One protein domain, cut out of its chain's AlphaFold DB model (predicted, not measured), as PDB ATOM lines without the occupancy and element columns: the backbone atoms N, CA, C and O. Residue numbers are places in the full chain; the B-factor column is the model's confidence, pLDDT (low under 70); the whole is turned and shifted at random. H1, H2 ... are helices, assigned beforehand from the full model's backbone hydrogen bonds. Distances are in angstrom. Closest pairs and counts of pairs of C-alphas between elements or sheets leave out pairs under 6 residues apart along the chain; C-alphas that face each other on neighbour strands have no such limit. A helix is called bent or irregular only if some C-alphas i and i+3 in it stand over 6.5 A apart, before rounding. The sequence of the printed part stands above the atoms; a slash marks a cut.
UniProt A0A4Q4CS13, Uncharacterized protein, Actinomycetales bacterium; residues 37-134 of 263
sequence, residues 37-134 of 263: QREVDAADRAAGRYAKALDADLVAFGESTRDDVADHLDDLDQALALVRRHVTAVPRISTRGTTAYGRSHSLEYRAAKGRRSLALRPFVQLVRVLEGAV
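This is residues 37 to 134 of the 263 residues of an uncharacterized protein of Actinomycetales bacterium (UniProt A0A4Q4CS13). A long rod in which one helix, H1, runs nearly the whole length; H2 folds back beside its later part, and residues 90 to 99 lead on to the other end. There short H3 lies crosswise, and H4 then H5 run back in line along the rod, H4 beside H1 and H5 beside H2. The printed part has 98 residues, with five named helices in the order H1 H2 H3 H4 H5 and no named strand; the class is all helix. It is loose, with a radius of gyration of the C-alphas of 16.5 A and spans of 55 by 21 by 17 A.

H1, residues 37 to 70, begins at C-alpha 37 (-9.917, 3.681, 20.022) and is 49.2 A long. H2, residues 76 to 89, is 19.9 A; H3, residues 100 to 105, is 8.8 A. H4, residues 107 to 119, is 18.2 A and only just irregular: C-alphas 113 and 116 are 6.6 A apart. H5, residues 121 to 134, is 20.0 A and ends at C-alpha 134 (21.887, -3.098, -20.180).

H1 is the hub. With residues 61 to 69 alone it touches H2 in a hairpin, a shallow tilt of 13 degrees, opposite ways; the closest C-alphas, Val 69 and Ala 79, are 5.1 A apart. Its residues 43 to 58 alone touch H4, a shallow tilt of 11 degrees, the same way, closest C-alphas Ala 47 and Tyr 109 at 4.9 A. Its residues 37 to 43 alone touch H3, about perpendicular at 85 degrees, closest C-alphas Val 40 and Gly 102 at 4.0 A. H3 and H4 only just touch, only at the corner, with 3 pairs of C-alphas within 8 A, closest Arg 103 and Tyr 109 at 5.9 A. H5 touches H2, a shallow tilt of 24 degrees, opposite ways, closest C-alphas Leu 76 and Val 134 at 5.6 A. H1 and H5 are near each other; H2 and H4 are apart. Each O i to N i+4 pair is within hydrogen-bond range in H1, H2, H3 and H5, and 6 of 9 in H4.

The C-alphas farthest apart, Gln 37 and Asp 74, are 55.5 A apart. The printed part has no cut and no long link. Its mean pLDDT is 91.2; no printed residue is under 70.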
ATOM      1  N   GLN A  37      -9.239   4.545  20.985       91.31
ATOM      2  CA  GLN A  37      -9.917   3.681  20.022       91.31
ATOM      3  C   GLN A  37     -10.153   4.406  18.688       91.31
ATOM      4  O   GLN A  37      -9.796   3.884  17.638       91.31
ATOM      5  N   ARG A  38     -10.641   5.656  18.714       92.50
ATOM      6  CA  ARG A  38     -10.811   6.469  17.492       92.50
ATOM      7  C   ARG A  38      -9.498   6.692  16.741       92.50
ATOM      8  O   ARG A  38      -9.513   6.772  15.513       92.50
ATOM      9  N   GLU A  39      -8.383   6.826  17.459       93.31
ATOM     10  CA  GLU A  39      -7.051   6.955  16.863       93.31
ATOM     11  C   GLU A  39      -6.600   5.664  16.166       93.31
ATOM     12  O   GLU A  39      -6.051   5.742  15.063       93.31
ATOM     13  N   VAL A  40      -6.863   4.494  16.765       92.81
ATOM     14  CA  VAL A  40      -6.635   3.187  16.120       92.81
ATOM     15  C   VAL A  40      -7.522   3.046  14.884       92.81
ATOM     16  O   VAL A  40      -6.997   2.831  13.793       92.81
ATOM     17  N   ASP A  41      -8.827   3.310  14.997       92.88
ATOM     18  CA  ASP A  41      -9.761   3.199  13.870       92.88
ATOM     19  C   ASP A  41      -9.392   4.157  12.719       92.88
ATOM     20  O   ASP A  41      -9.600   3.867  11.537       92.88
ATOM     21  N   ALA A  42      -8.854   5.342  13.034       92.31
ATOM     22  CA  ALA A  42      -8.360   6.280  12.029       92.31
ATOM     23  C   ALA A  42      -7.136   5.729  11.280       92.31
ATOM     24  O   ALA A  42      -7.043   5.905  10.060       92.31
ATOM     25  N   ALA A  43      -6.229   5.046  11.984       93.06
ATOM     26  CA  ALA A  43      -5.090   4.361  11.384       93.06
ATOM     27  C   ALA A  43      -5.528   3.156  10.534       93.06
ATOM     28  O   ALA A  43      -5.040   3.017   9.411       93.06
ATOM     29  N   ASP A  44      -6.508   2.369  10.984       93.00
ATOM     30  CA  ASP A  44      -7.075   1.253  10.212       93.00
ATOM     31  C   ASP A  44      -7.741   1.744   8.918       93.00
ATOM     32  O   ASP A  44      -7.479   1.227   7.831       93.00
ATOM     33  N   ARG A  45      -8.530   2.829   8.981       93.25
ATOM     34  CA  ARG A  45      -9.107   3.460   7.778       93.25
ATOM     35  C   ARG A  45      -8.036   3.969   6.813       93.25
ATOM     36  O   ARG A  45      -8.218   3.885   5.596       93.25
ATOM     37  N   ALA A  46      -6.936   4.523   7.326       91.75
ATOM     38  CA  ALA A  46      -5.814   4.950   6.492       91.75
ATOM     39  C   ALA A  46      -5.132   3.754   5.807       91.75
ATOM     40  O   ALA A  46      -4.852   3.830   4.611       91.75
ATOM     41  N   ALA A  47      -4.939   2.648   6.530       91.75
ATOM     42  CA  ALA A  47      -4.396   1.404   5.998       91.75
ATOM     43  C   ALA A  47      -5.298   0.798   4.911       91.75
ATOM     44  O   ALA A  47      -4.805   0.453   3.841       91.75
ATOM     45  N   GLY A  48      -6.617   0.756   5.126       89.94
ATOM     46  CA  GLY A  48      -7.574   0.238   4.143       89.94
ATOM     47  C   GLY A  48      -7.636   1.062   2.852       89.94
ATOM     48  O   GLY A  48      -7.673   0.497   1.759       89.94
ATOM     49  N   ARG A  49      -7.591   2.401   2.945       90.31
ATOM     50  CA  ARG A  49      -7.480   3.271   1.755       90.31
ATOM     51  C   ARG A  49      -6.169   3.044   1.011       90.31
ATOM     52  O   ARG A  49      -6.171   2.968  -0.211       90.31
ATOM     53  N   TYR A  50      -5.072   2.930   1.755       92.12
ATOM     54  CA  TYR A  50      -3.764   2.655   1.184       92.12
ATOM     55  C   TYR A  50      -3.717   1.294   0.483       92.12
ATOM     56  O   TYR A  50      -3.200   1.225  -0.621       92.12
ATOM     57  N   ALA A  51      -4.287   0.239   1.072       88.56
ATOM     58  CA  ALA A  51      -4.325  -1.085   0.459       88.56
ATOM     59  C   ALA A  51      -5.062  -1.064  -0.889       88.56
ATOM     60  O   ALA A  51      -4.528  -1.558  -1.872       88.56
ATOM     61  N   LYS A  52      -6.231  -0.412  -0.957       87.44
ATOM     62  CA  LYS A  52      -6.989  -0.270  -2.211       87.44
ATOM     63  C   LYS A  52      -6.228   0.513  -3.282       87.44
ATOM     64  O   LYS A  52      -6.223   0.098  -4.432       87.44
ATOM     65  N   ALA A  53      -5.605   1.631  -2.902       88.44
ATOM     66  CA  ALA A  53      -4.803   2.429  -3.828       88.44
ATOM     67  C   ALA A  53      -3.583   1.642  -4.324       88.44
ATOM     68  O   ALA A  53      -3.338   1.586  -5.519       88.44
ATOM     69  N   LEU A  54      -2.873   0.970  -3.412       88.56
ATOM     70  CA  LEU A  54      -1.719   0.144  -3.745       88.56
ATOM     71  C   LEU A  54      -2.095  -0.990  -4.703       88.56
ATOM     72  O   LEU A  54      -1.390  -1.189  -5.681       88.56
ATOM     73  N   ASP A  55      -3.175  -1.725  -4.439       86.81
ATOM     74  CA  ASP A  55      -3.591  -2.839  -5.297       86.81
ATOM     75  C   ASP A  55      -3.973  -2.339  -6.708       86.81
ATOM     76  O   ASP A  55      -3.572  -2.948  -7.695       86.81
ATOM     77  N   ALA A  56      -4.680  -1.204  -6.817       85.69
ATOM     78  CA  ALA A  56      -5.024  -0.599  -8.110       85.69
ATOM     79  C   ALA A  56      -3.778  -0.122  -8.879       85.69
ATOM     80  O   ALA A  56      -3.634  -0.418 -10.065       85.69
ATOM     81  N   ASP A  57      -2.855   0.554  -8.190       86.56
ATOM     82  CA  ASP A  57      -1.605   1.034  -8.779       86.56
ATOM     83  C   ASP A  57      -0.710  -0.127  -9.225       86.56
ATOM     84  O   ASP A  57      -0.048  -0.021 -10.247       86.56
ATOM     85  N   LEU A  58      -0.686  -1.248  -8.493       86.00
ATOM     86  CA  LEU A  58       0.114  -2.424  -8.855       86.00
ATOM     87  C   LEU A  58      -0.411  -3.141 -10.100       86.00
ATOM     88  O   LEU A  58       0.398  -3.652 -10.869       86.00
ATOM     89  N   VAL A  59      -1.732  -3.182 -10.305       84.38
ATOM     90  CA  VAL A  59      -2.326  -3.737 -11.533       84.38
ATOM     91  C   VAL A  59      -1.941  -2.878 -12.732       84.38
ATOM     92  O   VAL A  59      -1.350  -3.395 -13.677       84.38
ATOM     93  N   ALA A  60      -2.176  -1.564 -12.650       85.00
ATOM     94  CA  ALA A  60      -1.797  -0.631 -13.710       85.00
ATOM     95  C   ALA A  60      -0.282  -0.660 -13.973       85.00
ATOM     96  O   ALA A  60       0.161  -0.673 -15.117       85.00
ATOM     97  N   PHE A  61       0.524  -0.739 -12.912       86.31
ATOM     98  CA  PHE A  61       1.974  -0.835 -13.017       86.31
ATOM     99  C   PHE A  61       2.420  -2.141 -13.693       86.31
ATOM    100  O   PHE A  61       3.314  -2.106 -14.535       86.31
ATOM    101  N   GLY A  62       1.808  -3.283 -13.370       86.19
ATOM    102  CA  GLY A  62       2.105  -4.557 -14.031       86.19
ATOM    103  C   GLY A  62       1.871  -4.504 -15.541       86.19
ATOM    104  O   GLY A  62       2.727  -4.946 -16.304       86.19
ATOM    105  N   GLU A  63       0.754  -3.910 -15.966       86.25
ATOM    106  CA  GLU A  63       0.421  -3.717 -17.383       86.25
ATOM    107  C   GLU A  63       1.405  -2.757 -18.064       86.25
ATOM    108  O   GLU A  63       2.085  -3.156 -19.008       86.25
ATOM    109  N   SER A  64       1.592  -1.547 -17.519       89.44
ATOM    110  CA  SER A  64       2.524  -0.565 -18.095       89.44
ATOM    111  C   SER A  64       3.965  -1.071 -18.149       89.44
ATOM    112  O   SER A  64       4.680  -0.770 -19.092       89.44
ATOM    113  N   THR A  65       4.404  -1.871 -17.171       90.50
ATOM    114  CA  THR A  65       5.753  -2.463 -17.181       90.50
ATOM    115  C   THR A  65       5.944  -3.416 -18.348       90.50
ATOM    116  O   THR A  65       7.016  -3.433 -18.948       90.50
ATOM    117  N   ARG A  66       4.937  -4.246 -18.643       89.75
ATOM    118  CA  ARG A  66       5.020  -5.195 -19.752       89.75
ATOM    119  C   ARG A  66       5.112  -4.449 -21.075       89.75
ATOM    120  O   ARG A  66       5.993  -4.779 -21.863       89.75
ATOM    121  N   ASP A  67       4.254  -3.455 -21.271       91.94
ATOM    122  CA  ASP A  67       4.224  -2.655 -22.495       91.94
ATOM    123  C   ASP A  67       5.536  -1.873 -22.663       91.94
ATOM    124  O   ASP A  67       6.214  -2.021 -23.675       91.94
ATOM    125  N   ASP A  68       5.982  -1.165 -21.617       93.38
ATOM    126  CA  ASP A  68       7.235  -0.399 -21.632       93.38
ATOM    127  C   ASP A  68       8.459  -1.275 -21.941       93.38
ATOM    128  O   ASP A  68       9.389  -0.835 -22.613       93.38
ATOM    129  N   VAL A  69       8.512  -2.509 -21.429       93.25
ATOM    130  CA  VAL A  69       9.632  -3.415 -21.720       93.25
ATOM    131  C   VAL A  69       9.527  -3.986 -23.133       93.25
ATOM    132  O   VAL A  69      10.547  -4.074 -23.814       93.25
ATOM    133  N   ALA A  70       8.328  -4.362 -23.581       92.56
ATOM    134  CA  ALA A  70       8.107  -4.912 -24.917       92.56
ATOM    135  C   ALA A  70       8.434  -3.890 -26.018       92.56
ATOM    136  O   ALA A  70       9.142  -4.225 -26.969       92.56
ATOM    137  N   ASP A  71       8.002  -2.641 -25.846       95.19
ATOM    138  CA  ASP A  71       8.225  -1.543 -26.796       95.19
ATOM    139  C   ASP A  71       9.696  -1.095 -26.864       95.19
ATOM    140  O   ASP A  71      10.114  -0.421 -27.809       95.19
ATOM    141  N   HIS A  72      10.507  -1.484 -25.875       95.94
ATOM    142  CA  HIS A  72      11.900  -1.069 -25.737       95.94
ATOM    143  C   HIS A  72      12.881  -2.246 -25.600       95.94
ATOM    144  O   HIS A  72      13.953  -2.096 -25.014       95.94
ATOM    145  N   LEU A  73      12.577  -3.413 -26.186       92.50
ATOM    146  CA  LEU A  73      13.514  -4.551 -26.212       92.50
ATOM    147  C   LEU A  73      14.836  -4.231 -26.932       92.50
ATOM    148  O   LEU A  73      15.882  -4.771 -26.565       92.50
ATOM    149  N   ASP A  74      14.803  -3.322 -27.907       90.62
ATOM    150  CA  ASP A  74      15.996  -2.854 -28.621       90.62
ATOM    151  C   ASP A  74      16.767  -1.761 -27.849       90.62
ATOM    152  O   ASP A  74      17.950  -1.523 -28.113       90.62
ATOM    153  N   ASP A  75      16.145  -1.142 -26.839       94.31
ATOM    154  CA  ASP A  75      16.734  -0.097 -25.994       94.31
ATOM    155  C   ASP A  75      16.462  -0.348 -24.501       94.31
ATOM    156  O   ASP A  75      15.617   0.280 -23.854       94.31
ATOM    157  N   LEU A  76      17.218  -1.287 -23.930       95.56
ATOM    158  CA  LEU A  76      17.016  -1.731 -22.552       95.56
ATOM    159  C   LEU A  76      17.342  -0.647 -21.515       95.56
ATOM    160  O   LEU A  76      16.855  -0.724 -20.385       95.56
ATOM    161  N   ASP A  77      18.131   0.368 -21.880       96.12
ATOM    162  CA  ASP A  77      18.383   1.541 -21.036       96.12
ATOM    163  C   ASP A  77      17.090   2.341 -20.823       96.12
ATOM    164  O   ASP A  77      16.759   2.721 -19.692       96.12
ATOM    165  N   GLN A  78      16.324   2.541 -21.898       96.31
ATOM    166  CA  GLN A  78      15.026   3.205 -21.850       96.31
ATOM    167  C   GLN A  78      14.005   2.373 -21.063       96.31
ATOM    168  O   GLN A  78      13.348   2.911 -20.164       96.31
ATOM    169  N   ALA A  79      13.929   1.061 -21.317       96.19
ATOM    170  CA  ALA A  79      13.076   0.151 -20.549       96.19
ATOM    171  C   ALA A  79      13.388   0.230 -19.041       96.19
ATOM    172  O   ALA A  79      12.501   0.449 -18.213       96.19
ATOM    173  N   LEU A  80      14.670   0.149 -18.661       97.25
ATOM    174  CA  LEU A  80      15.120   0.281 -17.272       97.25
ATOM    175  C   LEU A  80      14.698   1.618 -16.644       97.25
ATOM    176  O   LEU A  80      14.268   1.654 -15.484       97.25
ATOM    177  N   ALA A  81      14.829   2.722 -17.382       96.62
ATOM    178  CA  ALA A  81      14.452   4.048 -16.905       96.62
ATOM    179  C   ALA A  81      12.941   4.160 -16.632       96.62
ATOM    180  O   ALA A  81      12.543   4.771 -15.633       96.62
ATOM    181  N   LEU A  82      12.107   3.558 -17.483       95.12
ATOM    182  CA  LEU A  82      10.653   3.511 -17.317       95.12
ATOM    183  C   LEU A  82      10.254   2.653 -16.111       95.12
ATOM    184  O   LEU A  82       9.599   3.159 -15.196       95.12
ATOM    185  N   VAL A  83      10.755   1.415 -16.010       94.44
ATOM    186  CA  VAL A  83      10.441   0.531 -14.872       94.44
ATOM    187  C   VAL A  83      10.866   1.161 -13.540       94.44
ATOM    188  O   VAL A  83      10.099   1.164 -12.575       94.44
ATOM    189  N   ARG A  84      12.058   1.773 -13.463       95.44
ATOM    190  CA  ARG A  84      12.506   2.480 -12.245       95.44
ATOM    191  C   ARG A  84      11.560   3.611 -11.854       95.44
ATOM    192  O   ARG A  84      11.250   3.762 -10.669       95.44
ATOM    193  N   ARG A  85      11.098   4.396 -12.830       92.50
ATOM    194  CA  ARG A  85      10.161   5.502 -12.600       92.50
ATOM    195  C   ARG A  85       8.883   4.993 -11.948       92.50
ATOM    196  O   ARG A  85       8.487   5.518 -10.908       92.50
ATOM    197  N   HIS A  86       8.313   3.920 -12.476       88.56
ATOM    198  CA  HIS A  86       7.109   3.323 -11.913       88.56
ATOM    199  C   HIS A  86       7.310   2.765 -10.496       88.56
ATOM    200  O   HIS A  86       6.530   3.084  -9.598       88.56
ATOM    201  N   VAL A  87       8.413   2.047 -10.227       90.50
ATOM    202  CA  VAL A  87       8.749   1.564  -8.865       90.50
ATOM    203  C   VAL A  87       8.817   2.722  -7.856       90.50
ATOM    204  O   VAL A  87       8.427   2.578  -6.687       90.50
ATOM    205  N   THR A  88       9.323   3.882  -8.284       88.88
ATOM    206  CA  THR A  88       9.395   5.079  -7.433       88.88
ATOM    207  C   THR A  88       8.058   5.799  -7.273       88.88
ATOM    208  O   THR A  88       7.833   6.388  -6.215       88.88
ATOM    209  N   ALA A  89       7.164   5.706  -8.261       88.44
ATOM    210  CA  ALA A  89       5.850   6.343  -8.253       88.44
ATOM    211  C   ALA A  89       4.848   5.653  -7.311       88.44
ATOM    212  O   ALA A  89       3.950   6.318  -6.795       88.44
ATOM    213  N   VAL A  90       5.027   4.356  -7.021       85.25
ATOM    214  CA  VAL A  90       4.107   3.604  -6.151       85.25
ATOM    215  C   VAL A  90       4.002   4.245  -4.757       85.25
ATOM    216  O   VAL A  90       5.029   4.369  -4.060       85.25
ATOM    217  N   PRO A  91       2.780   4.602  -4.308       84.12
ATOM    218  CA  PRO A  91       2.556   5.415  -3.123       84.12
ATOM    219  C   PRO A  91       3.045   4.741  -1.843       84.12
ATOM    220  O   PRO A  91       3.231   3.526  -1.744       84.12
ATOM    221  N   ARG A  92       3.255   5.562  -0.815       88.88
ATOM    222  CA  ARG A  92       3.574   5.122   0.548       88.88
ATOM    223  C   ARG A  92       2.377   5.381   1.452       88.88
ATOM    224  O   ARG A  92       1.642   6.345   1.240       88.88
ATOM    225  N   ILE A  93       2.207   4.560   2.488       89.25
ATOM    226  CA  ILE A  93       1.144   4.791   3.468       89.25
ATOM    227  C   ILE A  93       1.306   6.177   4.104       89.25
ATOM    228  O   ILE A  93       2.365   6.527   4.633       89.25
ATOM    229  N   SER A  94       0.246   6.977   4.021       86.44
ATOM    230  CA  SER A  94       0.242   8.344   4.530       86.44
ATOM    231  C   SER A  94       0.169   8.361   6.053       86.44
ATOM    232  O   SER A  94      -0.623   7.645   6.659       86.44
ATOM    233  N   THR A  95       0.953   9.244   6.671       90.19
ATOM    234  CA  THR A  95       0.845   9.557   8.103       90.19
ATOM    235  C   THR A  95      -0.233  10.604   8.388       90.19
ATOM    236  O   THR A  95      -0.622  10.785   9.546       90.19
ATOM    237  N   ARG A  96      -0.747  11.289   7.358       90.38
ATOM    238  CA  ARG A  96      -1.751  12.351   7.492       90.38
ATOM    239  C   ARG A  96      -3.068  11.782   8.025       90.38
ATOM    240  O   ARG A  96      -3.565  10.778   7.526       90.38
ATOM    241  N   GLY A  97      -3.644  12.447   9.028       87.50
ATOM    242  CA  GLY A  97      -4.895  12.010   9.660       87.50
ATOM    243  C   GLY A  97      -4.743  10.811  10.603       87.50
ATOM    244  O   GLY A  97      -5.747  10.215  10.978       87.50
ATOM    245  N   THR A  98      -3.510  10.458  10.988       91.44
ATOM    246  CA  THR A  98      -3.221   9.418  11.990       91.44
ATOM    247  C   THR A  98      -2.304   9.962  13.084       91.44
ATOM    248  O   THR A  98      -1.434  10.799  12.823       91.44
ATOM    249  N   THR A  99      -2.453   9.467  14.309       94.19
ATOM    250  CA  THR A  99      -1.579   9.813  15.442       94.19
ATOM    251  C   THR A  99      -0.463   8.782  15.606       94.19
ATOM    252  O   THR A  99      -0.488   7.705  15.007       94.19
ATOM    253  N   ALA A 100       0.547   9.092  16.423       94.00
ATOM    254  CA  ALA A 100       1.591   8.120  16.744       94.00
ATOM    255  C   ALA A 100       1.024   6.885  17.470       94.00
ATOM    256  O   ALA A 100       1.424   5.771  17.141       94.00
ATOM    257  N   TYR A 101       0.068   7.088  18.386       90.88
ATOM    258  CA  TYR A 101      -0.595   6.017  19.133       90.88
ATOM    259  C   TYR A 101      -1.429   5.117  18.213       90.88
ATOM    260  O   TYR A 101      -1.222   3.904  18.208       90.88
ATOM    261  N   GLY A 102      -2.289   5.693  17.364       91.25
ATOM    262  CA  GLY A 102      -3.077   4.928  16.394       91.25
ATOM    263  C   GLY A 102      -2.202   4.070  15.477       91.25
ATOM    264  O   GLY A 102      -2.462   2.885  15.300       91.25
ATOM    265  N   ARG A 103      -1.090   4.621  14.965       94.56
ATOM    266  CA  ARG A 103      -0.146   3.882  14.102       94.56
ATOM    267  C   ARG A 103       0.598   2.743  14.801       94.56
ATOM    268  O   ARG A 103       0.988   1.795  14.122       94.56
ATOM    269  N   SER A 104       0.887   2.855  16.098       92.19
ATOM    270  CA  SER A 104       1.606   1.810  16.840       92.19
ATOM    271  C   SER A 104       0.685   0.699  17.345       92.19
ATOM    272  O   SER A 104       1.141  -0.438  17.463       92.19
ATOM    273  N   HIS A 105      -0.594   1.006  17.583       92.81
ATOM    274  CA  HIS A 105      -1.581   0.060  18.115       92.81
ATOM    275  C   HIS A 105      -2.500  -0.541  17.037       92.81
ATOM    276  O   HIS A 105      -3.074  -1.601  17.263       92.81
ATOM    277  N   SER A 106      -2.574   0.057  15.844       93.38
ATOM    278  CA  SER A 106      -3.226  -0.537  14.670       93.38
ATOM    279  C   SER A 106      -2.378  -1.670  14.081       93.38
ATOM    280  O   SER A 106      -1.210  -1.487  13.710       93.38
ATOM    281  N   LEU A 107      -2.960  -2.867  13.989       91.75
ATOM    282  CA  LEU A 107      -2.354  -3.998  13.283       91.75
ATOM    283  C   LEU A 107      -2.340  -3.750  11.769       91.75
ATOM    284  O   LEU A 107      -1.303  -3.954  11.136       91.75
ATOM    285  N   GLU A 108      -3.432  -3.214  11.220       91.38
ATOM    286  CA  GLU A 108      -3.588  -2.933   9.789       91.38
ATOM    287  C   GLU A 108      -2.565  -1.912   9.283       91.38
ATOM    288  O   GLU A 108      -1.907  -2.122   8.264       91.38
ATOM    289  N   TYR A 109      -2.345  -0.822  10.024       90.25
ATOM    290  CA  TYR A 109      -1.367   0.201   9.656       90.25
ATOM    291  C   TYR A 109       0.062  -0.357   9.664       90.25
ATOM    292  O   TYR A 109       0.873  -0.021   8.794       90.25
ATOM    293  N   ARG A 110       0.394  -1.226  10.627       89.62
ATOM    294  CA  ARG A 110       1.707  -1.887  10.677       89.62
ATOM    295  C   ARG A 110       1.881  -2.888   9.537       89.62
ATOM    296  O   ARG A 110       2.931  -2.861   8.896       89.62
ATOM    297  N   ALA A 111       0.866  -3.697   9.240       87.69
ATOM    298  CA  ALA A 111       0.878  -4.615   8.101       87.69
ATOM    299  C   ALA A 111       1.046  -3.854   6.772       87.69
ATOM    300  O   ALA A 111       1.885  -4.200   5.936       87.69
ATOM    301  N   ALA A 112       0.334  -2.738   6.613       88.19
ATOM    302  CA  ALA A 112       0.390  -1.904   5.421       88.19
ATOM    303  C   ALA A 112       1.774  -1.278   5.163       88.19
ATOM    304  O   ALA A 112       2.171  -1.153   4.001       88.19
ATOM    305  N   LYS A 113       2.556  -0.948   6.206       85.38
ATOM    306  CA  LYS A 113       3.942  -0.464   6.030       85.38
ATOM    307  C   LYS A 113       4.826  -1.465   5.277       85.38
ATOM    308  O   LYS A 113       5.655  -1.041   4.478       85.38
ATOM    309  N   GLY A 114       4.657  -2.766   5.530       84.06
ATOM    310  CA  GLY A 114       5.433  -3.834   4.885       84.06
ATOM    311  C   GLY A 114       4.866  -4.294   3.539       84.06
ATOM    312  O   GLY A 114       5.601  -4.826   2.705       84.06
ATOM    313  N   ARG A 115       3.573  -4.050   3.287       87.50
ATOM    314  CA  ARG A 115       2.887  -4.491   2.062       87.50
ATOM    315  C   ARG A 115       3.527  -3.923   0.796       87.50
ATOM    316  O   ARG A 115       3.700  -4.660  -0.166       87.50
ATOM    317  N   ARG A 116       3.973  -2.657   0.823       86.75
ATOM    318  CA  ARG A 116       4.652  -2.015  -0.321       86.75
ATOM    319  C   ARG A 116       5.888  -2.788  -0.766       86.75
ATOM    320  O   ARG A 116       6.047  -3.083  -1.939       86.75
ATOM    321  N   SER A 117       6.792  -3.068   0.171       86.44
ATOM    322  CA  SER A 117       8.070  -3.712  -0.138       86.44
ATOM    323  C   SER A 117       7.883  -5.143  -0.618       86.44
ATOM    324  O   SER A 117       8.624  -5.585  -1.487       86.44
ATOM    325  N   LEU A 118       6.891  -5.852  -0.068       87.50
ATOM    326  CA  LEU A 118       6.560  -7.204  -0.509       87.50
ATOM    327  C   LEU A 118       5.977  -7.190  -1.922       87.50
ATOM    328  O   LEU A 118       6.447  -7.940  -2.771       87.50
ATOM    329  N   ALA A 119       5.028  -6.295  -2.187       87.75
ATOM    330  CA  ALA A 119       4.379  -6.197  -3.487       87.75
ATOM    331  C   ALA A 119       5.313  -5.690  -4.599       87.75
ATOM    332  O   ALA A 119       5.207  -6.127  -5.737       87.75
ATOM    333  N   LEU A 120       6.269  -4.813  -4.275       90.25
ATOM    334  CA  LEU A 120       7.254  -4.311  -5.239       90.25
ATOM    335  C   LEU A 120       8.437  -5.256  -5.473       90.25
ATOM    336  O   LEU A 120       9.257  -4.983  -6.346       90.25
ATOM    337  N   ARG A 121       8.568  -6.345  -4.705       91.25
ATOM    338  CA  ARG A 121       9.717  -7.255  -4.807       91.25
ATOM    339  C   ARG A 121       9.943  -7.795  -6.231       91.25
ATOM    340  O   ARG A 121      11.100  -7.764  -6.648       91.25
ATOM    341  N   PRO A 122       8.914  -8.235  -6.984       91.06
ATOM    342  CA  PRO A 122       9.093  -8.698  -8.362       91.06
ATOM    343  C   PRO A 122       9.613  -7.588  -9.282       91.06
ATOM    344  O   PRO A 122      10.566  -7.793 -10.021       91.06
ATOM    345  N   PHE A 123       9.082  -6.371  -9.160       92.31
ATOM    346  CA  PHE A 123       9.522  -5.227  -9.962       92.31
ATOM    347  C   PHE A 123      10.949  -4.783  -9.630       92.31
ATOM    348  O   PHE A 123      11.726  -4.446 -10.516       92.31
ATOM    349  N   VAL A 124      11.340  -4.826  -8.354       93.62
ATOM    350  CA  VAL A 124      12.734  -4.584  -7.949       93.62
ATOM    351  C   VAL A 124      13.661  -5.660  -8.519       93.62
ATOM    352  O   VAL A 124      14.798  -5.357  -8.878       93.62
ATOM    353  N   GLN A 125      13.195  -6.906  -8.619       94.31
ATOM    354  CA  GLN A 125      13.948  -7.971  -9.271       94.31
ATOM    355  C   GLN A 125      14.065  -7.730 -10.783       94.31
ATOM    356  O   GLN A 125      15.171  -7.833 -11.309       94.31
ATOM    357  N   LEU A 126      12.985  -7.320 -11.454       95.44
ATOM    358  CA  LEU A 126      13.010  -6.919 -12.863       95.44
ATOM    359  C   LEU A 126      14.002  -5.776 -13.117       95.44
ATOM    360  O   LEU A 126      14.796  -5.861 -14.047       95.44
ATOM    361  N   VAL A 127      14.034  -4.748 -12.258       96.88
ATOM    362  CA  VAL A 127      15.025  -3.658 -12.350       96.88
ATOM    363  C   VAL A 127      16.455  -4.205 -12.342       96.88
ATOM    364  O   VAL A 127      17.266  -3.779 -13.154       96.88
ATOM    365  N   ARG A 128      16.771  -5.180 -11.480       96.56
ATOM    366  CA  ARG A 128      18.110  -5.800 -11.441       96.56
ATOM    367  C   ARG A 128      18.422  -6.613 -12.694       96.56
ATOM    368  O   ARG A 128      19.558  -6.605 -13.159       96.56
ATOM    369  N   VAL A 129      17.430  -7.329 -13.226       96.88
ATOM    370  CA  VAL A 129      17.577  -8.076 -14.483       96.88
ATOM    371  C   VAL A 129      17.862  -7.106 -15.630       96.88
ATOM    372  O   VAL A 129      18.834  -7.305 -16.354       96.88
ATOM    373  N   LEU A 130      17.100  -6.014 -15.734       97.31
ATOM    374  CA  LEU A 130      17.310  -4.955 -16.723       97.31
ATOM    375  C   LEU A 130      18.675  -4.265 -16.565       97.31
ATOM    376  O   LEU A 130      19.354  -4.038 -17.558       97.31
ATOM    377  N   GLU A 131      19.139  -3.996 -15.340       96.81
ATOM    378  CA  GLU A 131      20.488  -3.457 -15.094       96.81
ATOM    379  C   GLU A 131      21.597  -4.369 -15.644       96.81
ATOM    380  O   GLU A 131      22.538  -3.890 -16.280       96.81
ATOM    381  N   GLY A 132      21.495  -5.683 -15.421       96.44
ATOM    382  CA  GLY A 132      22.440  -6.655 -15.984       96.44
ATOM    383  C   GLY A 132      22.320  -6.784 -17.508       96.44
ATOM    384  O   GLY A 132      23.325  -6.924 -18.213       96.44
ATOM    385  N   ALA A 133      21.095  -6.690 -18.023       97.06
ATOM    386  CA  ALA A 133      20.795  -6.748 -19.445       97.06
ATOM    387  C   ALA A 133      21.386  -5.547 -20.204       97.06
ATOM    388  O   ALA A 133      22.050  -5.745 -21.218       97.06
ATOM    389  N   VAL A 134      21.262  -4.331 -19.662       97.25
ATOM    390  CA  VAL A 134      21.887  -3.098 -20.180       97.25
ATOM    391  C   VAL A 134      23.406  -3.240 -20.290       97.25
ATOM    392  O   VAL A 134      23.994  -2.958 -21.336       97.25
TER     393      VAL A 134